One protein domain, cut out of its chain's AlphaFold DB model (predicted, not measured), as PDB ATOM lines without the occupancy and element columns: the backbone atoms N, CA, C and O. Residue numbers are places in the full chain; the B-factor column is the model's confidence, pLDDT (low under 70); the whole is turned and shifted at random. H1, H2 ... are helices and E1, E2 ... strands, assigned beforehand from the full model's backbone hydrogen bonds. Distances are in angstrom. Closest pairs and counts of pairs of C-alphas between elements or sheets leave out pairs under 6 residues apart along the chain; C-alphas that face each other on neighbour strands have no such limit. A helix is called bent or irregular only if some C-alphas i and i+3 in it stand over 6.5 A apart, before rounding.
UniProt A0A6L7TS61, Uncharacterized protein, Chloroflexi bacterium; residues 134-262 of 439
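This is residues 134 to 262 of the 439 residues of an uncharacterized protein of Chloroflexi bacterium (UniProt A0A6L7TS61). A body of helices is built round H5a, the first arm of the bent last helix: H1, H2, H4a and H4b pack about it, and H3 packs on H2 and H4b. Residues 252 to 262, of which 252 to 260 belong to H5, stick out as an arm, and E1 and E2 pair as a tiny parallel sheet at one side. The 129 printed residues hold five named helices and two named strands, in the order H1, E1, H2, E2, H3, H4, H5; the class is mostly helix. The whole is compact, with a radius of gyration of the C-alphas of 14.9 A, and spans 55 by 27 by 21 A.

Start at H1, residues 134 to 144: it touches H5a, residues 235 to 246, at a shallow tilt of 25 degrees, opposite ways, closest at C-alphas 139 and 240, 5.9 A. Then compare E1, residues 146 to 148, with E2, residues 182 to 184: they are parallel, and N 148 and O 183 are within hydrogen-bond range at 2.9 A. With H2, residues 157 to 175, they form a strand-helix-strand unit, two parallel neighbour strands with a helix between. H2 touches H3, residues 191 to 206, at a steep tilt of 50 degrees, with C-alphas 164 and 201 closest at 4.2 A. Residues 171 to 175 of H2 alone touch H5a, closest at C-alphas 175 and 246, 5.1 A. Residues 191 to 198 of H3 alone touch H4b, residues 224 to 232, closest at C-alphas 194 and 231, 5.6 A. H4b and H5a are a helical hairpin, with C-alphas 229 and 238 closest at 5.1 A. H4a, residues 213 to 221, touches residues 242 to 246 of H5a alone, closest at C-alphas 215 and 246, 5.1 A. H5b, residues 249 to 260, touches no helix. Every O i to N i+4 pair is within hydrogen-bond range in H1, H4a, H4b and H5b, against 13 of 15 in H2, 10 of 12 in H3 and 5 of 8 in H5a.

Find C-alpha 134 at (172.115, 244.011, 231.435), where H1 begins. H2 is 26.9 A long and H3 23.0 A; both are irregular, only just, with C-alphas 167 and 170 6.6 A apart and C-alphas 196 and 199 6.8 A apart. By hydrogen bonds H4, residues 213 to 232, and H5, residues 235 to 260, were each assigned as one helix, but both are bent: C-alphas 221 and 224 are 7.7 A apart, and 246 and 249 6.7 A. H5a is 16.6 A long and H5b 16.4 A, ending at C-alpha 260 (166.684, 242.954, 251.139).

The two C-alphas farthest apart, of Ser 156 and Leu 262, are 55.1 A apart. The printed part has no cut and no long link. Its mean pLDDT is 88.2, and no printed residue is under 70.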
ATOM      1  N   VAL A 134     173.161 244.915 231.940       90.06
ATOM      2  CA  VAL A 134     172.115 244.011 231.435       90.06
ATOM      3  C   VAL A 134     171.448 244.595 230.185       90.06
ATOM      4  O   VAL A 134     171.331 243.910 229.168       90.06
ATOM      5  N   LEU A 135     171.072 245.881 230.195       91.06
ATOM      6  CA  LEU A 135     170.493 246.527 229.008       91.06
ATOM      7  C   LEU A 135     171.488 246.612 227.844       91.06
ATOM      8  O   LEU A 135     171.094 246.467 226.684       91.06
ATOM      9  N   GLY A 136     172.775 246.826 228.133       92.88
ATOM     10  CA  GLY A 136     173.849 246.778 227.142       92.88
ATOM     11  C   GLY A 136     173.909 245.422 226.441       92.88
ATOM     12  O   GLY A 136     173.903 245.368 225.206       92.88
ATOM     13  N   LYS A 137     173.857 244.333 227.214       91.31
ATOM     14  CA  LYS A 137     173.846 242.966 226.688       91.31
ATOM     15  C   LYS A 137     172.593 242.660 225.868       91.31
ATOM     16  O   LYS A 137     172.707 242.164 224.749       91.31
ATOM     17  N   VAL A 138     171.408 243.044 226.349       90.31
ATOM     18  CA  VAL A 138     170.150 242.911 225.587       90.31
ATOM     19  C   VAL A 138     170.240 243.651 224.247       90.31
ATOM     20  O   VAL A 138     169.843 243.122 223.208       90.31
ATOM     21  N   HIS A 139     170.810 244.859 224.225       92.81
ATOM     22  CA  HIS A 139     171.013 245.597 222.980       92.81
ATOM     23  C   HIS A 139     171.977 244.902 222.014       92.81
ATOM     24  O   HIS A 139     171.717 244.929 220.809       92.81
ATOM     25  N   GLN A 140     173.058 244.296 222.509       92.19
ATOM     26  CA  GLN A 140     173.971 243.513 221.676       92.19
ATOM     27  C   GLN A 140     173.244 242.315 221.050       92.19
ATOM     28  O   GLN A 140     173.333 242.099 219.844       92.19
ATOM     29  N   LEU A 141     172.451 241.590 221.835       89.88
ATOM     30  CA  LEU A 141     171.722 240.415 221.356       89.88
ATOM     31  C   LEU A 141     170.646 240.794 220.320       89.88
ATOM     32  O   LEU A 141     170.458 240.104 219.318       89.88
ATOM     33  N   ILE A 142     170.020 241.969 220.457       91.44
ATOM     34  CA  ILE A 142     169.140 242.533 219.417       91.44
ATOM     35  C   ILE A 142     169.902 242.844 218.114       91.44
ATOM     36  O   ILE A 142     169.326 242.749 217.022       91.44
ATOM     37  N   ASP A 143     171.182 243.223 218.179       92.62
ATOM     38  CA  ASP A 143     171.981 243.451 216.970       92.62
ATOM     39  C   ASP A 143     172.245 242.152 216.204       92.62
ATOM     40  O   ASP A 143     172.190 242.144 214.967       92.62
ATOM     41  N   GLU A 144     172.439 241.054 216.927       90.62
ATOM     42  CA  GLU A 144     172.733 239.723 216.389       90.62
ATOM     43  C   GLU A 144     171.470 238.973 215.912       90.62
ATOM     44  O   GLU A 144     171.560 238.050 215.102       90.62
ATOM     45  N   LEU A 145     170.284 239.453 216.302       91.44
ATOM     46  CA  LEU A 145     168.976 238.884 215.976       91.44
ATOM     47  C   LEU A 145     168.737 238.631 214.475       91.44
ATOM     48  O   LEU A 145     168.968 239.502 213.619       91.44
ATOM     49  N   GLU A 146     168.143 237.477 214.149       92.62
ATOM     50  CA  GLU A 146     167.720 237.168 212.784       92.62
ATOM     51  C   GLU A 146     166.516 238.036 212.371       92.62
ATOM     52  O   GLU A 146     165.412 237.937 212.913       92.62
ATOM     53  N   ILE A 147     166.697 238.880 211.353       92.94
ATOM     54  CA  ILE A 147     165.610 239.703 210.808       92.94
ATOM     55  C   ILE A 147     164.945 238.973 209.641       92.94
ATOM     56  O   ILE A 147     165.545 238.807 208.577       92.94
ATOM     57  N   ARG A 148     163.683 238.580 209.830       90.69
ATOM     58  CA  ARG A 148     162.896 237.806 208.860       90.69
ATOM     59  C   ARG A 148     161.917 238.680 208.084       90.69
ATOM     60  O   ARG A 148     161.502 239.747 208.534       90.69
ATOM     61  N   ASP A 149     161.506 238.209 206.913       88.94
ATOM     62  CA  ASP A 149     160.440 238.857 206.149       88.94
ATOM     63  C   ASP A 149     159.126 238.872 206.955       88.94
ATOM     64  O   ASP A 149     158.778 237.870 207.589       88.94
ATOM     65  N   PRO A 150     158.362 239.981 206.934       83.12
ATOM     66  CA  PRO A 150     157.079 240.035 207.617       83.12
ATOM     67  C   PRO A 150     156.078 239.047 206.988       83.12
ATOM     68  O   PRO A 150     156.133 238.795 205.779       83.12
ATOM     69  N   PRO A 151     155.098 238.544 207.764       76.81
ATOM     70  CA  PRO A 151     154.124 237.548 207.301       76.81
ATOM     71  C   PRO A 151     153.244 238.035 206.141       76.81
ATOM     72  O   PRO A 151     152.571 237.236 205.490       76.81
ATOM     73  N   SER A 152     153.207 239.346 205.895       76.12
ATOM     74  CA  SER A 152     152.563 239.939 204.732       76.12
ATOM     75  C   SER A 152     153.180 241.296 204.394       76.12
ATOM     76  O   SER A 152     153.674 241.996 205.277       76.12
ATOM     77  N   ARG A 153     153.122 241.678 203.113       76.06
ATOM     78  CA  ARG A 153     153.571 242.995 202.616       76.06
ATOM     79  C   ARG A 153     152.412 243.939 202.268       76.06
ATOM     80  O   ARG A 153     152.655 245.092 201.922       76.06
ATOM     81  N   ASP A 154     151.171 243.459 202.322       82.69
ATOM     82  CA  ASP A 154     149.965 244.267 202.136       82.69
ATOM     83  C   ASP A 154     149.508 244.904 203.460       82.69
ATOM     84  O   ASP A 154     149.766 244.391 204.545       82.69
ATOM     85  N   CYS A 155     148.815 246.040 203.366       85.06
ATOM     86  CA  CYS A 155     148.292 246.762 204.531       85.06
ATOM     87  C   CYS A 155     146.800 246.455 204.772       85.06
ATOM     88  O   CYS A 155     146.063 247.306 205.269       85.06
ATOM     89  N   SER A 156     146.318 245.272 204.367       87.69
ATOM     90  CA  SER A 156     144.935 244.865 204.647       87.69
ATOM     91  C   SER A 156     144.717 244.720 206.161       87.69
ATOM     92  O   SER A 156     145.677 244.454 206.895       87.69
ATOM     93  N   PRO A 157     143.487 244.903 206.676       85.38
ATOM     94  CA  PRO A 157     143.218 244.767 208.104       85.38
ATOM     95  C   PRO A 157     143.729 243.450 208.704       85.38
ATOM     96  O   PRO A 157     144.393 243.467 209.740       85.38
ATOM     97  N   GLU A 158     143.508 242.335 208.006       86.12
ATOM     98  CA  GLU A 158     143.932 240.995 208.412       86.12
ATOM     99  C   GLU A 158     145.457 240.822 208.358       86.12
ATOM    100  O   GLU A 158     146.038 240.126 209.193       86.12
ATOM    101  N   ALA A 159     146.125 241.432 207.375       83.94
ATOM    102  CA  ALA A 159     147.580 241.404 207.263       83.94
ATOM    103  C   ALA A 159     148.258 242.194 208.380       83.94
ATOM    104  O   ALA A 159     149.193 241.699 209.006       83.94
ATOM    105  N   LEU A 160     147.739 243.384 208.677       83.69
ATOM    106  CA  LEU A 160     148.208 244.215 209.780       83.69
ATOM    107  C   LEU A 160     147.974 243.539 211.138       83.69
ATOM    108  O   LEU A 160     148.811 243.673 212.021       83.69
ATOM    109  N   GLN A 161     146.887 242.777 211.311       85.44
ATOM    110  CA  GLN A 161     146.655 242.017 212.543       85.44
ATOM    111  C   GLN A 161     147.643 240.851 212.703       85.44
ATOM    112  O   GLN A 161     148.200 240.660 213.781       85.44
ATOM    113  N   ARG A 162     147.922 240.103 211.624       83.00
ATOM    114  CA  ARG A 162     148.957 239.052 211.624       83.00
ATOM    115  C   ARG A 162     150.349 239.614 211.891       83.00
ATOM    116  O   ARG A 162     151.123 239.011 212.627       83.00
ATOM    117  N   LEU A 163     150.658 240.767 211.306       81.50
ATOM    118  CA  LEU A 163     151.909 241.463 211.546       81.50
ATOM    119  C   LEU A 163     152.020 241.949 212.993       81.50
ATOM    120  O   LEU A 163     153.068 241.752 213.594       81.50
ATOM    121  N   ALA A 164     150.969 242.561 213.544       83.62
ATOM    122  CA  ALA A 164     150.938 243.007 214.935       83.62
ATOM    123  C   ALA A 164     151.203 241.834 215.886       83.62
ATOM    124  O   ALA A 164     152.072 241.939 216.743       83.62
ATOM    125  N   ALA A 165     150.546 240.690 215.663       84.12
ATOM    126  CA  ALA A 165     150.788 239.475 216.435       84.12
ATOM    127  C   ALA A 165     152.236 238.972 216.296       84.12
ATOM    128  O   ALA A 165     152.898 238.745 217.302       84.12
ATOM    129  N   ALA A 166     152.757 238.851 215.070       82.50
ATOM    130  CA  ALA A 166     154.132 238.397 214.839       82.50
ATOM    131  C   ALA A 166     155.185 239.358 215.417       82.50
ATOM    132  O   ALA A 166     156.233 238.923 215.878       82.50
ATOM    133  N   SER A 167     154.902 240.662 215.401       78.88
ATOM    134  CA  SER A 167     155.793 241.696 215.934       78.88
ATOM    135  C   SER A 167     155.669 241.847 217.448       78.88
ATOM    136  O   SER A 167     156.549 242.450 218.038       78.88
ATOM    137  N   ALA A 168     154.607 241.333 218.078       83.75
ATOM    138  CA  ALA A 168     154.428 241.342 219.530       83.75
ATOM    139  C   ALA A 168     155.216 240.219 220.232       83.75
ATOM    140  O   ALA A 168     155.638 240.405 221.366       83.75
ATOM    141  N   VAL A 169     155.468 239.086 219.555       84.56
ATOM    142  CA  VAL A 169     156.166 237.917 220.137       84.56
ATOM    143  C   VAL A 169     157.529 238.262 220.761       84.56
ATOM    144  O   VAL A 169     157.754 237.849 221.896       84.56
ATOM    145  N   PRO A 170     158.423 239.033 220.102       83.69
ATOM    146  CA  PRO A 170     159.687 239.444 220.715       83.69
ATOM    147  C   PRO A 170     159.531 240.179 222.052       83.69
ATOM    148  O   PRO A 170     160.364 240.030 222.933       83.69
ATOM    149  N   TYR A 171     158.455 240.948 222.210       83.31
ATOM    150  CA  TYR A 171     158.220 241.777 223.391       83.31
ATOM    151  C   TYR A 171     157.658 240.993 224.570       83.31
ATOM    152  O   TYR A 171     158.041 241.264 225.701       83.31
ATOM    153  N   ALA A 172     156.805 240.000 224.308       83.94
ATOM    154  CA  ALA A 172     156.388 239.062 225.349       83.94
ATOM    155  C   ALA A 172     157.611 238.331 225.929       83.94
ATOM    156  O   ALA A 172     157.777 238.305 227.139       83.94
ATOM    157  N   LYS A 173     158.523 237.869 225.061       86.50
ATOM    158  CA  LYS A 173     159.784 237.243 225.481       86.50
ATOM    159  C   LYS A 173     160.634 238.160 226.364       86.50
ATOM    160  O   LYS A 173     160.965 237.766 227.470       86.50
ATOM    161  N   PHE A 174     160.899 239.399 225.937       86.69
ATOM    162  CA  PHE A 174     161.679 240.339 226.759       86.69
ATOM    163  C   PHE A 174     161.055 240.611 228.133       86.69
ATOM    164  O   PHE A 174     161.785 240.829 229.094       86.69
ATOM    165  N   SER A 175     159.724 240.615 228.227       84.38
ATOM    166  CA  SER A 175     159.019 240.800 229.502       84.38
ATOM    167  C   SER A 175     159.158 239.608 230.449       84.38
ATOM    168  O   SER A 175     159.042 239.789 231.657       84.38
ATOM    169  N   ASP A 176     159.422 238.421 229.907       84.69
ATOM    170  CA  ASP A 176     159.686 237.192 230.659       84.69
ATOM    171  C   ASP A 176     161.198 236.959 230.868       84.69
ATOM    172  O   ASP A 176     161.600 235.887 231.306       84.69
ATOM    173  N   GLY A 177     162.052 237.932 230.522       83.25
ATOM    174  CA  GLY A 177     163.512 237.790 230.578       83.25
ATOM    175  C   GLY A 177     164.109 236.977 229.423       83.25
ATOM    176  O   GLY A 177     165.325 236.879 229.310       83.25
ATOM    177  N   GLU A 178     163.285 236.447 228.516       86.56
ATOM    178  CA  GLU A 178     163.729 235.666 227.365       86.56
ATOM    179  C   GLU A 178     164.193 236.541 226.193       86.56
ATOM    180  O   GLU A 178     163.643 237.610 225.899       86.56
ATOM    181  N   ILE A 179     165.132 236.010 225.410       81.00
ATOM    182  CA  ILE A 179     165.615 236.666 224.195       81.00
ATOM    183  C   ILE A 179     164.961 236.033 222.957       81.00
ATOM    184  O   ILE A 179     164.911 234.809 222.801       81.00
ATOM    185  N   PRO A 180     164.377 236.840 222.054       86.06
ATOM    186  CA  PRO A 180     163.819 236.326 220.812       86.06
ATOM    187  C   PRO A 180     164.919 235.826 219.877       86.06
ATOM    188  O   PRO A 180     165.968 236.436 219.771       86.06
ATOM    189  N   GLU A 181     164.640 234.764 219.119       86.06
ATOM    190  CA  GLU A 181     165.557 234.267 218.077       86.06
ATOM    191  C   GLU A 181     165.449 235.065 216.767       86.06
ATOM    192  O   GLU A 181     166.366 235.101 215.947       86.06
ATOM    193  N   SER A 182     164.285 235.677 216.516       89.56
ATOM    194  CA  SER A 182     164.048 236.441 215.292       89.56
ATOM    195  C   SER A 182     162.996 237.533 215.464       89.56
ATOM    196  O   SER A 182     162.136 237.452 216.342       89.56
ATOM    197  N   ALA A 183     163.025 238.528 214.576       90.25
ATOM    198  CA  ALA A 183     161.998 239.566 214.495       90.25
ATOM    199  C   ALA A 183     161.600 239.897 213.045       90.25
ATOM    200  O   ALA A 183     162.429 239.820 212.130       90.25
ATOM    201  N   PRO A 184     160.339 240.304 212.805       89.31
ATOM    202  CA  PRO A 184     159.888 240.710 211.479       89.31
ATOM    203  C   PRO A 184     160.509 242.046 211.037       89.31
ATOM    204  O   PRO A 184     160.624 243.007 211.802       89.31
ATOM    205  N   SER A 185     160.874 242.144 209.757       90.25
ATOM    206  CA  SER A 185     161.447 243.362 209.186       90.25
ATOM    207  C   SER A 185     160.400 244.460 208.993       90.25
ATOM    208  O   SER A 185     159.488 244.334 208.173       90.25
ATOM    209  N   LEU A 186     160.606 245.596 209.661       89.56
ATOM    210  CA  LEU A 186     159.872 246.845 209.452       89.56
ATOM    211  C   LEU A 186     160.347 247.571 208.188       89.56
ATOM    212  O   LEU A 186     159.567 248.250 207.515       89.56
ATOM    213  N   LYS A 187     161.618 247.388 207.817       90.69
ATOM    214  CA  LYS A 187     162.240 248.030 206.651       90.69
ATOM    215  C   LYS A 187     161.559 247.641 205.341       90.69
ATOM    216  O   LYS A 187     161.446 248.466 204.438       90.69
ATOM    217  N   ILE A 188     161.108 246.390 205.241       87.69
ATOM    218  CA  ILE A 188     160.439 245.851 204.047       87.69
ATOM    219  C   ILE A 188     158.980 246.326 203.954       87.69
ATOM    220  O   ILE A 188     158.390 246.318 202.871       87.69
ATOM    221  N   MET A 189     158.388 246.779 205.060       85.62
ATOM    222  CA  MET A 189     157.033 247.318 205.059       85.62
ATOM    223  C   MET A 189     156.965 248.683 204.369       85.62
ATOM    224  O   MET A 189     157.909 249.472 204.393       85.62
ATOM    225  N   THR A 190     155.808 249.009 203.794       88.81
ATOM    226  CA  THR A 190     155.566 250.365 203.282       88.81
ATOM    227  C   THR A 190     155.336 251.350 204.438       88.81
ATOM    228  O   THR A 190     154.832 250.940 205.488       88.81
ATOM    229  N   PRO A 191     155.625 252.655 204.261       89.38
ATOM    230  CA  PRO A 191     155.316 253.671 205.271       89.38
ATOM    231  C   PRO A 191     153.849 253.648 205.722       89.38
ATOM    232  O   PRO A 191     153.574 253.745 206.913       89.38
ATOM    233  N   LEU A 192     152.917 253.415 204.786       87.44
ATOM    234  CA  LEU A 192     151.486 253.289 205.073       87.44
ATOM    235  C   LEU A 192     151.183 252.102 206.002       87.44
ATOM    236  O   LEU A 192     150.415 252.238 206.952       87.44
ATOM    237  N   CYS A 193     151.796 250.940 205.752       87.88
ATOM    238  CA  CYS A 193     151.629 249.772 206.617       87.88
ATOM    239  C   CYS A 193     152.191 250.028 208.021       87.88
ATOM    240  O   CYS A 193     151.613 249.555 208.994       87.88
ATOM    241  N   ARG A 194     153.304 250.766 208.145       89.62
ATOM    242  CA  ARG A 194     153.884 251.090 209.457       89.62
ATOM    243  C   ARG A 194     153.002 252.064 210.236       89.62
ATOM    244  O   ARG A 194     152.725 251.840 211.408       89.62
ATOM    245  N   GLU A 195     152.481 253.086 209.566       88.06
ATOM    246  CA  GLU A 195     151.560 254.050 210.170       88.06
ATOM    247  C   GLU A 195     150.276 253.387 210.689       88.06
ATOM    248  O   GLU A 195     149.861 253.652 211.815       88.06
ATOM    249  N   GLN A 196     149.665 252.502 209.893       86.62
ATOM    250  CA  GLN A 196     148.421 251.815 210.264       86.62
ATOM    251  C   GLN A 196     148.634 250.617 211.201       86.62
ATOM    252  O   GLN A 196     147.702 250.189 211.882       86.62
ATOM    253  N   GLY A 197     149.836 250.039 211.196       85.81
ATOM    254  CA  GLY A 197     150.179 248.855 211.977       85.81
ATOM    255  C   GLY A 197     150.567 249.160 213.419       85.81
ATOM    256  O   GLY A 197     150.278 248.337 214.283       85.81
ATOM    257  N   PHE A 198     151.172 250.325 213.686       90.25
ATOM    258  CA  PHE A 198     151.719 250.648 215.008       90.25
ATOM    259  C   PHE A 198     150.676 250.560 216.121       90.25
ATOM    260  O   PHE A 198     150.902 249.855 217.093       90.25
ATOM    261  N   ASP A 199     149.529 251.232 215.974       90.44
ATOM    262  CA  ASP A 199     148.517 251.268 217.039       90.44
ATOM    263  C   ASP A 199     147.995 249.861 217.361       90.44
ATOM    264  O   ASP A 199     147.867 249.501 218.521       90.44
ATOM    265  N   ARG A 200     147.815 249.013 216.340       88.56
ATOM    266  CA  ARG A 200     147.386 247.619 216.535       88.56
ATOM    267  C   ARG A 200     148.443 246.754 217.203       88.56
ATOM    268  O   ARG A 200     148.094 245.861 217.964       88.56
ATOM    269  N   TRP A 201     149.711 246.963 216.859       87.69
ATOM    270  CA  TRP A 201     150.819 246.300 217.540       87.69
ATOM    271  C   TRP A 201     150.884 246.740 219.002       87.69
ATOM    272  O   TRP A 201     150.929 245.886 219.879       87.69
ATOM    273  N   PHE A 202     150.822 248.046 219.255       90.88
ATOM    274  CA  PHE A 202     150.951 248.620 220.587       90.88
ATOM    275  C   PHE A 202     149.829 248.145 221.513       90.88
ATOM    276  O   PHE A 202     150.110 247.640 222.595       90.88
ATOM    277  N   ASP A 203     148.579 248.206 221.048       90.19
ATOM    278  CA  ASP A 203     147.428 247.698 221.798       90.19
ATOM    279  C   ASP A 203     147.583 246.190 222.073       90.19
ATOM    280  O   ASP A 203     147.334 245.729 223.180       90.19
ATOM    281  N   ARG A 204     148.088 245.410 221.103       88.06
ATOM    282  CA  ARG A 204     148.309 243.967 221.288       88.06
ATOM    283  C   ARG A 204     149.401 243.647 222.309       88.06
ATOM    284  O   ARG A 204     149.261 242.629 222.984       88.06
ATOM    285  N   VAL A 205     150.473 244.437 222.369       87.94
ATOM    286  CA  VAL A 205     151.536 244.277 223.374       87.94
ATOM    287  C   VAL A 205     150.981 244.584 224.762       87.94
ATOM    288  O   VAL A 205     151.169 243.777 225.659       87.94
ATOM    289  N   LEU A 206     150.239 245.681 224.928       90.12
ATOM    290  CA  LEU A 206     149.645 246.035 226.224       90.12
ATOM    291  C   LEU A 206     148.554 245.060 226.691       90.12
ATOM    292  O   LEU A 206     148.392 244.861 227.891       90.12
ATOM    293  N   ASP A 207     147.825 244.445 225.760       89.12
ATOM    294  CA  ASP A 207     146.828 243.410 226.062       89.12
ATOM    295  C   ASP A 207     147.459 242.043 226.397       89.12
ATOM    296  O   ASP A 207     146.735 241.098 226.734       89.12
ATOM    297  N   ASP A 208     148.779 241.881 226.248       86.50
ATOM    298  CA  ASP A 208     149.433 240.604 226.506       86.50
ATOM    299  C   ASP A 208     149.630 240.372 228.016       86.50
ATOM    300  O   ASP A 208     150.255 241.198 228.682       86.50
ATOM    301  N   PRO A 209     149.122 239.259 228.580       85.19
ATOM    302  CA  PRO A 209     149.217 238.993 230.014       85.19
ATOM    303  C   PRO A 209     150.650 238.763 230.510       85.19
ATOM    304  O   PRO A 209     150.851 238.799 231.721       85.19
ATOM    305  N   ALA A 210     151.614 238.514 229.615       83.75
ATOM    306  CA  ALA A 210     153.031 238.432 229.971       83.75
ATOM    307  C   ALA A 210     153.620 239.806 230.341       83.75
ATOM    308  O   ALA A 210     154.584 239.885 231.097       83.75
ATOM    309  N   ILE A 211     153.030 240.906 229.853       85.44
ATOM    310  CA  ILE A 211     153.523 242.249 230.165       85.44
ATOM    311  C   ILE A 211     153.079 242.639 231.569       85.44
ATOM    312  O   ILE A 211     151.889 242.829 231.841       85.44
ATOM    313  N   ASN A 212     154.045 242.797 232.472       84.25
ATOM    314  CA  ASN A 212     153.744 243.243 233.825       84.25
ATOM    315  C   ASN A 212     153.174 244.683 233.822       84.25
ATOM    316  O   ASN A 212     153.404 245.485 232.911       84.25
ATOM    317  N   SER A 213     152.409 245.034 234.856       87.00
ATOM    318  CA  SER A 213     151.687 246.314 234.903       87.00
ATOM    319  C   SER A 213     152.606 247.542 234.921       87.00
ATOM    320  O   SER A 213     152.231 248.595 234.402       87.00
ATOM    321  N   GLN A 214     153.807 247.417 235.488       87.50
ATOM    322  CA  GLN A 214     154.805 248.484 235.520       87.50
ATOM    323  C   GLN A 214     155.425 248.710 234.134       87.50
ATOM    324  O   GLN A 214     155.495 249.849 233.677       87.50
ATOM    325  N   ALA A 215     155.789 247.641 233.429       87.44
ATOM    326  CA  ALA A 215     156.272 247.657 232.055       87.44
ATOM    327  C   ALA A 215     155.220 248.255 231.115       87.44
ATOM    328  O   ALA A 215     155.541 249.128 230.309       87.44
ATOM    329  N   ALA A 216     153.947 247.868 231.269       90.50
ATOM    330  CA  ALA A 216     152.834 248.442 230.512       90.50
ATOM    331  C   ALA A 216     152.726 249.966 230.711       90.50
ATOM    332  O   ALA A 216     152.626 250.709 229.736       90.50
ATOM    333  N   LEU A 217     152.831 250.448 231.956       90.75
ATOM    334  CA  LEU A 217     152.843 251.883 232.276       90.75
ATOM    335  C   LEU A 217     154.034 252.620 231.643       90.75
ATOM    336  O   LEU A 217     153.869 253.727 231.122       90.75
ATOM    337  N   ILE A 218     155.237 252.037 231.676       89.94
ATOM    338  CA  ILE A 218     156.428 252.642 231.060       89.94
ATOM    339  C   ILE A 218     156.264 252.686 229.534       89.94
ATOM    340  O   ILE A 218     156.498 253.731 228.924       89.94
ATOM    341  N   LEU A 219     155.792 251.600 228.916       91.12
ATOM    342  CA  LEU A 219     155.509 251.542 227.480       91.12
ATOM    343  C   LEU A 219     154.459 252.572 227.051       91.12
ATOM    344  O   LEU A 219     154.642 253.234 226.028       91.12
ATOM    345  N   GLU A 220     153.378 252.738 227.819       93.38
ATOM    346  CA  GLU A 220     152.360 253.769 227.577       93.38
ATOM    347  C   GLU A 220     152.959 255.176 227.555       93.38
ATOM    348  O   GLU A 220     152.655 255.959 226.648       93.38
ATOM    349  N   ASN A 221     153.855 255.480 228.496       93.69
ATOM    350  CA  ASN A 221     154.553 256.764 228.545       93.69
ATOM    351  C   ASN A 221     155.500 256.965 227.347       93.69
ATOM    352  O   ASN A 221     155.611 258.077 226.829       93.69
ATOM    353  N   GLU A 222     156.119 255.892 226.852       92.81
ATOM    354  CA  GLU A 222     157.035 255.912 225.702       92.81
ATOM    355  C   GLU A 222     156.327 255.781 224.336       92.81
ATOM    356  O   GLU A 222     156.976 255.850 223.288       92.81
ATOM    357  N   LYS A 223     154.989 255.656 224.291       93.62
ATOM    358  CA  LYS A 223     154.220 255.381 223.056       93.62
ATOM    359  C   LYS A 223     154.581 256.299 221.887       93.62
ATOM    360  O   LYS A 223     154.713 255.842 220.751       93.62
ATOM    361  N   ALA A 224     154.713 257.603 222.137       93.06
ATOM    362  CA  ALA A 224     155.018 258.579 221.091       93.06
ATOM    363  C   ALA A 224     156.433 258.398 220.516       93.06
ATOM    364  O   ALA A 224     156.619 258.502 219.302       93.06
ATOM    365  N   ASN A 225     157.402 258.090 221.379       93.00
ATOM    366  CA  ASN A 225     158.789 257.830 221.011       93.00
ATOM    367  C   ASN A 225     158.897 256.528 220.199       93.00
ATOM    368  O   ASN A 225     159.392 256.519 219.069       93.00
ATOM    369  N   LEU A 226     158.285 255.453 220.707       92.31
ATOM    370  CA  LEU A 226     158.200 254.159 220.027       92.31
ATOM    371  C   LEU A 226     157.524 254.259 218.656       92.31
ATOM    372  O   LEU A 226     157.974 253.625 217.699       92.31
ATOM    373  N   ARG A 227     156.481 255.093 218.525       93.62
ATOM    374  CA  ARG A 227     155.839 255.361 217.229       93.62
ATOM    375  C   ARG A 227     156.830 255.955 216.233       93.62
ATOM    376  O   ARG A 227     156.834 255.536 215.078       93.62
ATOM    377  N   GLY A 228     157.662 256.902 216.669       92.62
ATOM    378  CA  GLY A 228     158.710 257.505 215.844       92.62
ATOM    379  C   GLY A 228     159.639 256.447 215.251       92.62
ATOM    380  O   GLY A 228     159.716 256.313 214.028       92.62
ATOM    381  N   HIS A 229     160.240 255.621 216.110       92.38
ATOM    382  CA  HIS A 229     161.137 254.540 215.690       92.38
ATOM    383  C   HIS A 229     160.451 253.495 214.800       92.38
ATOM    384  O   HIS A 229     161.012 253.058 213.791       92.38
ATOM    385  N   PHE A 230     159.199 253.132 215.101       90.88
ATOM    386  CA  PHE A 230     158.442 252.217 214.248       90.88
ATOM    387  C   PHE A 230     158.234 252.792 212.844       90.88
ATOM    388  O   PHE A 230     158.373 252.081 211.851       90.88
ATOM    389  N   MET A 231     157.921 254.085 212.729       91.62
ATOM    390  CA  MET A 231     157.681 254.737 211.439       91.62
ATOM    391  C   MET A 231     158.955 254.862 210.590       91.62
ATOM    392  O   MET A 231     158.877 254.698 209.363       91.62
ATOM    393  N   GLU A 232     160.114 255.069 211.221       93.50
ATOM    394  CA  GLU A 232     161.436 255.056 210.570       93.50
ATOM    395  C   GLU A 232     161.719 253.712 209.881       93.50
ATOM    396  O   GLU A 232     162.307 253.673 208.797       93.50
ATOM    397  N   GLY A 233     161.195 252.615 210.437       91.06
ATOM    398  CA  GLY A 233     161.253 251.285 209.837       91.06
ATOM    399  C   GLY A 233     162.570 250.547 210.075       91.06
ATOM    400  O   GLY A 233     162.822 249.535 209.420       91.06
ATOM    401  N   ASP A 234     163.404 251.024 210.996       92.88
ATOM    402  CA  ASP A 234     164.543 250.258 211.493       92.88
ATOM    403  C   ASP A 234     164.075 249.298 212.595       92.88
ATOM    404  O   ASP A 234     163.751 249.714 213.706       92.88
ATOM    405  N   THR A 235     164.033 248.000 212.276       92.06
ATOM    406  CA  THR A 235     163.601 246.962 213.223       92.06
ATOM    407  C   THR A 235     164.451 246.937 214.488       92.06
ATOM    408  O   THR A 235     163.890 246.820 215.570       92.06
ATOM    409  N   ARG A 236     165.782 247.036 214.378       93.81
ATOM    410  CA  ARG A 236     166.674 246.882 215.539       93.81
ATOM    411  C   ARG A 236     166.583 248.089 216.452       93.81
ATOM    412  O   ARG A 236     166.430 247.929 217.656       93.81
ATOM    413  N   THR A 237     166.605 249.286 215.872       93.19
ATOM    414  CA  THR A 237     166.459 250.529 216.640       93.19
ATOM    415  C   THR A 237     165.123 250.557 217.385       93.19
ATOM    416  O   THR A 237     165.084 250.885 218.569       93.19
ATOM    417  N   PHE A 238     164.039 250.134 216.729       92.00
ATOM    418  CA  PHE A 238     162.733 250.009 217.369       92.00
ATOM    419  C   PHE A 238     162.713 248.970 218.502       92.00
ATOM    420  O   PHE A 238     162.222 249.277 219.585       92.00
ATOM    421  N   LEU A 239     163.280 247.776 218.281       91.50
ATOM    422  CA  LEU A 239     163.363 246.731 219.306       91.50
ATOM    423  C   LEU A 239     164.135 247.208 220.539       91.50
ATOM    424  O   LEU A 239     163.644 247.040 221.647       91.50
ATOM    425  N   LYS A 240     165.293 247.856 220.359       92.88
ATOM    426  CA  LYS A 240     166.088 248.404 221.472       92.88
ATOM    427  C   LYS A 240     165.309 249.442 222.277       92.88
ATOM    428  O   LYS A 240     165.281 249.378 223.501       92.88
ATOM    429  N   ALA A 241     164.622 250.358 221.590       91.31
ATOM    430  CA  ALA A 241     163.821 251.391 222.245       91.31
ATOM    431  C   ALA A 241     162.679 250.809 223.100       91.31
ATOM    432  O   ALA A 241     162.338 251.379 224.133       91.31
ATOM    433  N   ALA A 242     162.096 249.681 222.687       88.50
ATOM    434  CA  ALA A 242     161.014 249.021 223.415       88.50
ATOM    435  C   ALA A 242     161.487 247.959 224.426       88.50
ATOM    436  O   ALA A 242     160.756 247.683 225.374       88.50
ATOM    437  N   ALA A 243     162.689 247.392 224.275       89.62
ATOM    438  CA  ALA A 243     163.234 246.398 225.200       89.62
ATOM    439  C   ALA A 243     163.527 246.992 226.587       89.62
ATOM    440  O   ALA A 243     163.177 246.385 227.593       89.62
ATOM    441  N   GLY A 244     164.091 248.204 226.652       88.44
ATOM    442  CA  GLY A 244     164.397 248.876 227.923       88.44
ATOM    443  C   GLY A 244     163.201 248.950 228.888       88.44
ATOM    444  O   GLY A 244     163.305 248.442 230.002       88.44
ATOM    445  N   PRO A 245     162.047 249.507 228.470       89.50
ATOM    446  CA  PRO A 245     160.815 249.519 229.264       89.50
ATOM    447  C   PRO A 245     160.331 248.158 229.786       89.50
ATOM    448  O   PRO A 245     159.673 248.118 230.822       89.50
ATOM    449  N   LEU A 246     160.619 247.074 229.061       88.56
ATOM    450  CA  LEU A 246     160.159 245.721 229.384       88.56
ATOM    451  C   LEU A 246     161.094 245.002 230.353       88.56
ATOM    452  O   LEU A 246     160.624 244.352 231.278       88.56
ATOM    453  N   VAL A 247     162.404 245.151 230.160       88.31
ATOM    454  CA  VAL A 247     163.425 244.480 230.979       88.31
ATOM    455  C   VAL A 247     163.665 245.231 232.291       88.31
ATOM    456  O   VAL A 247     163.971 244.623 233.312       88.31
ATOM    457  N   LYS A 248     163.497 246.560 232.300       88.56
ATOM    458  CA  LYS A 248     163.793 247.400 233.467       88.56
ATOM    459  C   LYS A 248     163.097 246.946 234.762       88.56
ATOM    460  O   LYS A 248     163.792 246.879 235.770       88.56
ATOM    461  N   PRO A 249     161.796 246.597 234.779       88.00
ATOM    462  CA  PRO A 249     161.162 246.088 235.994       88.00
ATOM    463  C   PRO A 249     161.789 244.791 236.527       88.00
ATOM    464  O   PRO A 249     161.943 244.673 237.732       88.00
ATOM    465  N   LEU A 250     162.219 243.868 235.654       85.94
ATOM    466  CA  LEU A 250     162.897 242.628 236.071       85.94
ATOM    467  C   LEU A 250     164.208 242.941 236.803       85.94
ATOM    468  O   LEU A 250     164.491 242.397 237.867       85.94
ATOM    469  N   ILE A 251     164.980 243.888 236.260       88.12
ATOM    470  CA  ILE A 251     166.224 244.359 236.876       88.12
ATOM    471  C   ILE A 251     165.943 245.050 238.220       88.12
ATOM    472  O   ILE A 251     166.656 244.822 239.195       88.12
ATOM    473  N   GLU A 252     164.923 245.909 238.287       89.19
ATOM    474  CA  GLU A 252     164.550 246.617 239.519       89.19
ATOM    475  C   GLU A 252     164.076 245.658 240.622       89.19
ATOM    476  O   GLU A 252     164.423 245.861 241.791       89.19
ATOM    477  N   ASP A 253     163.336 244.608 240.261       87.50
ATOM    478  CA  ASP A 253     162.903 243.555 241.180       87.50
ATOM    479  C   ASP A 253     164.112 242.767 241.708       87.50
ATOM    480  O   ASP A 253     164.280 242.660 242.924       87.50
ATOM    481  N   ALA A 254     165.032 242.346 240.831       86.25
ATOM    482  CA  ALA A 254     166.268 241.666 241.228       86.25
ATOM    483  C   ALA A 254     167.150 242.535 242.149       86.25
ATOM    484  O   ALA A 254     167.627 242.078 243.189       86.25
ATOM    485  N   ILE A 255     167.319 243.826 241.834       89.94
ATOM    486  CA  ILE A 255     168.033 244.782 242.700       89.94
ATOM    487  C   ILE A 255     167.336 244.920 244.059       89.94
ATOM    488  O   ILE A 255     167.999 245.057 245.092       89.94
ATOM    489  N   THR A 256     166.003 244.925 244.076       90.69
ATOM    490  CA  THR A 256     165.214 245.025 245.311       90.69
ATOM    491  C   THR A 256     165.375 243.784 246.178       90.69
ATOM    492  O   THR A 256     165.472 243.914 247.401       90.69
ATOM    493  N   ASP A 257     165.442 242.607 245.563       87.31
ATOM    494  CA  ASP A 257     165.715 241.353 246.254       87.31
ATOM    495  C   ASP A 257     167.122 241.348 246.853       87.31
ATOM    496  O   ASP A 257     167.243 241.160 248.060       87.31
ATOM    497  N   ILE A 258     168.155 241.711 246.082       87.88
ATOM    498  CA  ILE A 258     169.532 241.823 246.595       87.88
ATOM    499  C   ILE A 258     169.597 242.804 247.775       87.88
ATOM    500  O   ILE A 258     170.189 242.510 248.810       87.88
ATOM    501  N   ARG A 259     168.952 243.974 247.670       90.88
ATOM    502  CA  ARG A 259     168.928 244.980 248.749       90.88
ATOM    503  C   ARG A 259     168.234 244.512 250.024       90.88
ATOM    504  O   ARG A 259     168.475 245.110 251.072       90.88
ATOM    505  N   ARG A 260     167.364 243.502 249.957       89.31
ATOM    506  CA  ARG A 260     166.684 242.954 251.139       89.31
ATOM    507  C   ARG A 260     167.668 242.288 252.097       89.31
ATOM    508  O   ARG A 260     167.455 242.365 253.305       89.31
ATOM    509  N   ASP A 261     168.737 241.727 251.545       82.88
ATOM    510  CA  ASP A 261     169.755 240.980 252.281       82.88
ATOM    511  C   ASP A 261     170.952 241.867 252.676       82.88
ATOM    512  O   ASP A 261     171.870 241.432 253.367       82.88
ATOM    513  N   LEU A 262     170.937 243.147 252.282       89.81
ATOM    514  CA  LEU A 262     171.982 244.115 252.604       89.81
ATOM    515  C   LEU A 262     171.677 244.911 253.875       89.81
ATOM    516  O   LEU A 262     170.542 245.282 254.184       89.81
TER     517      LEU A 262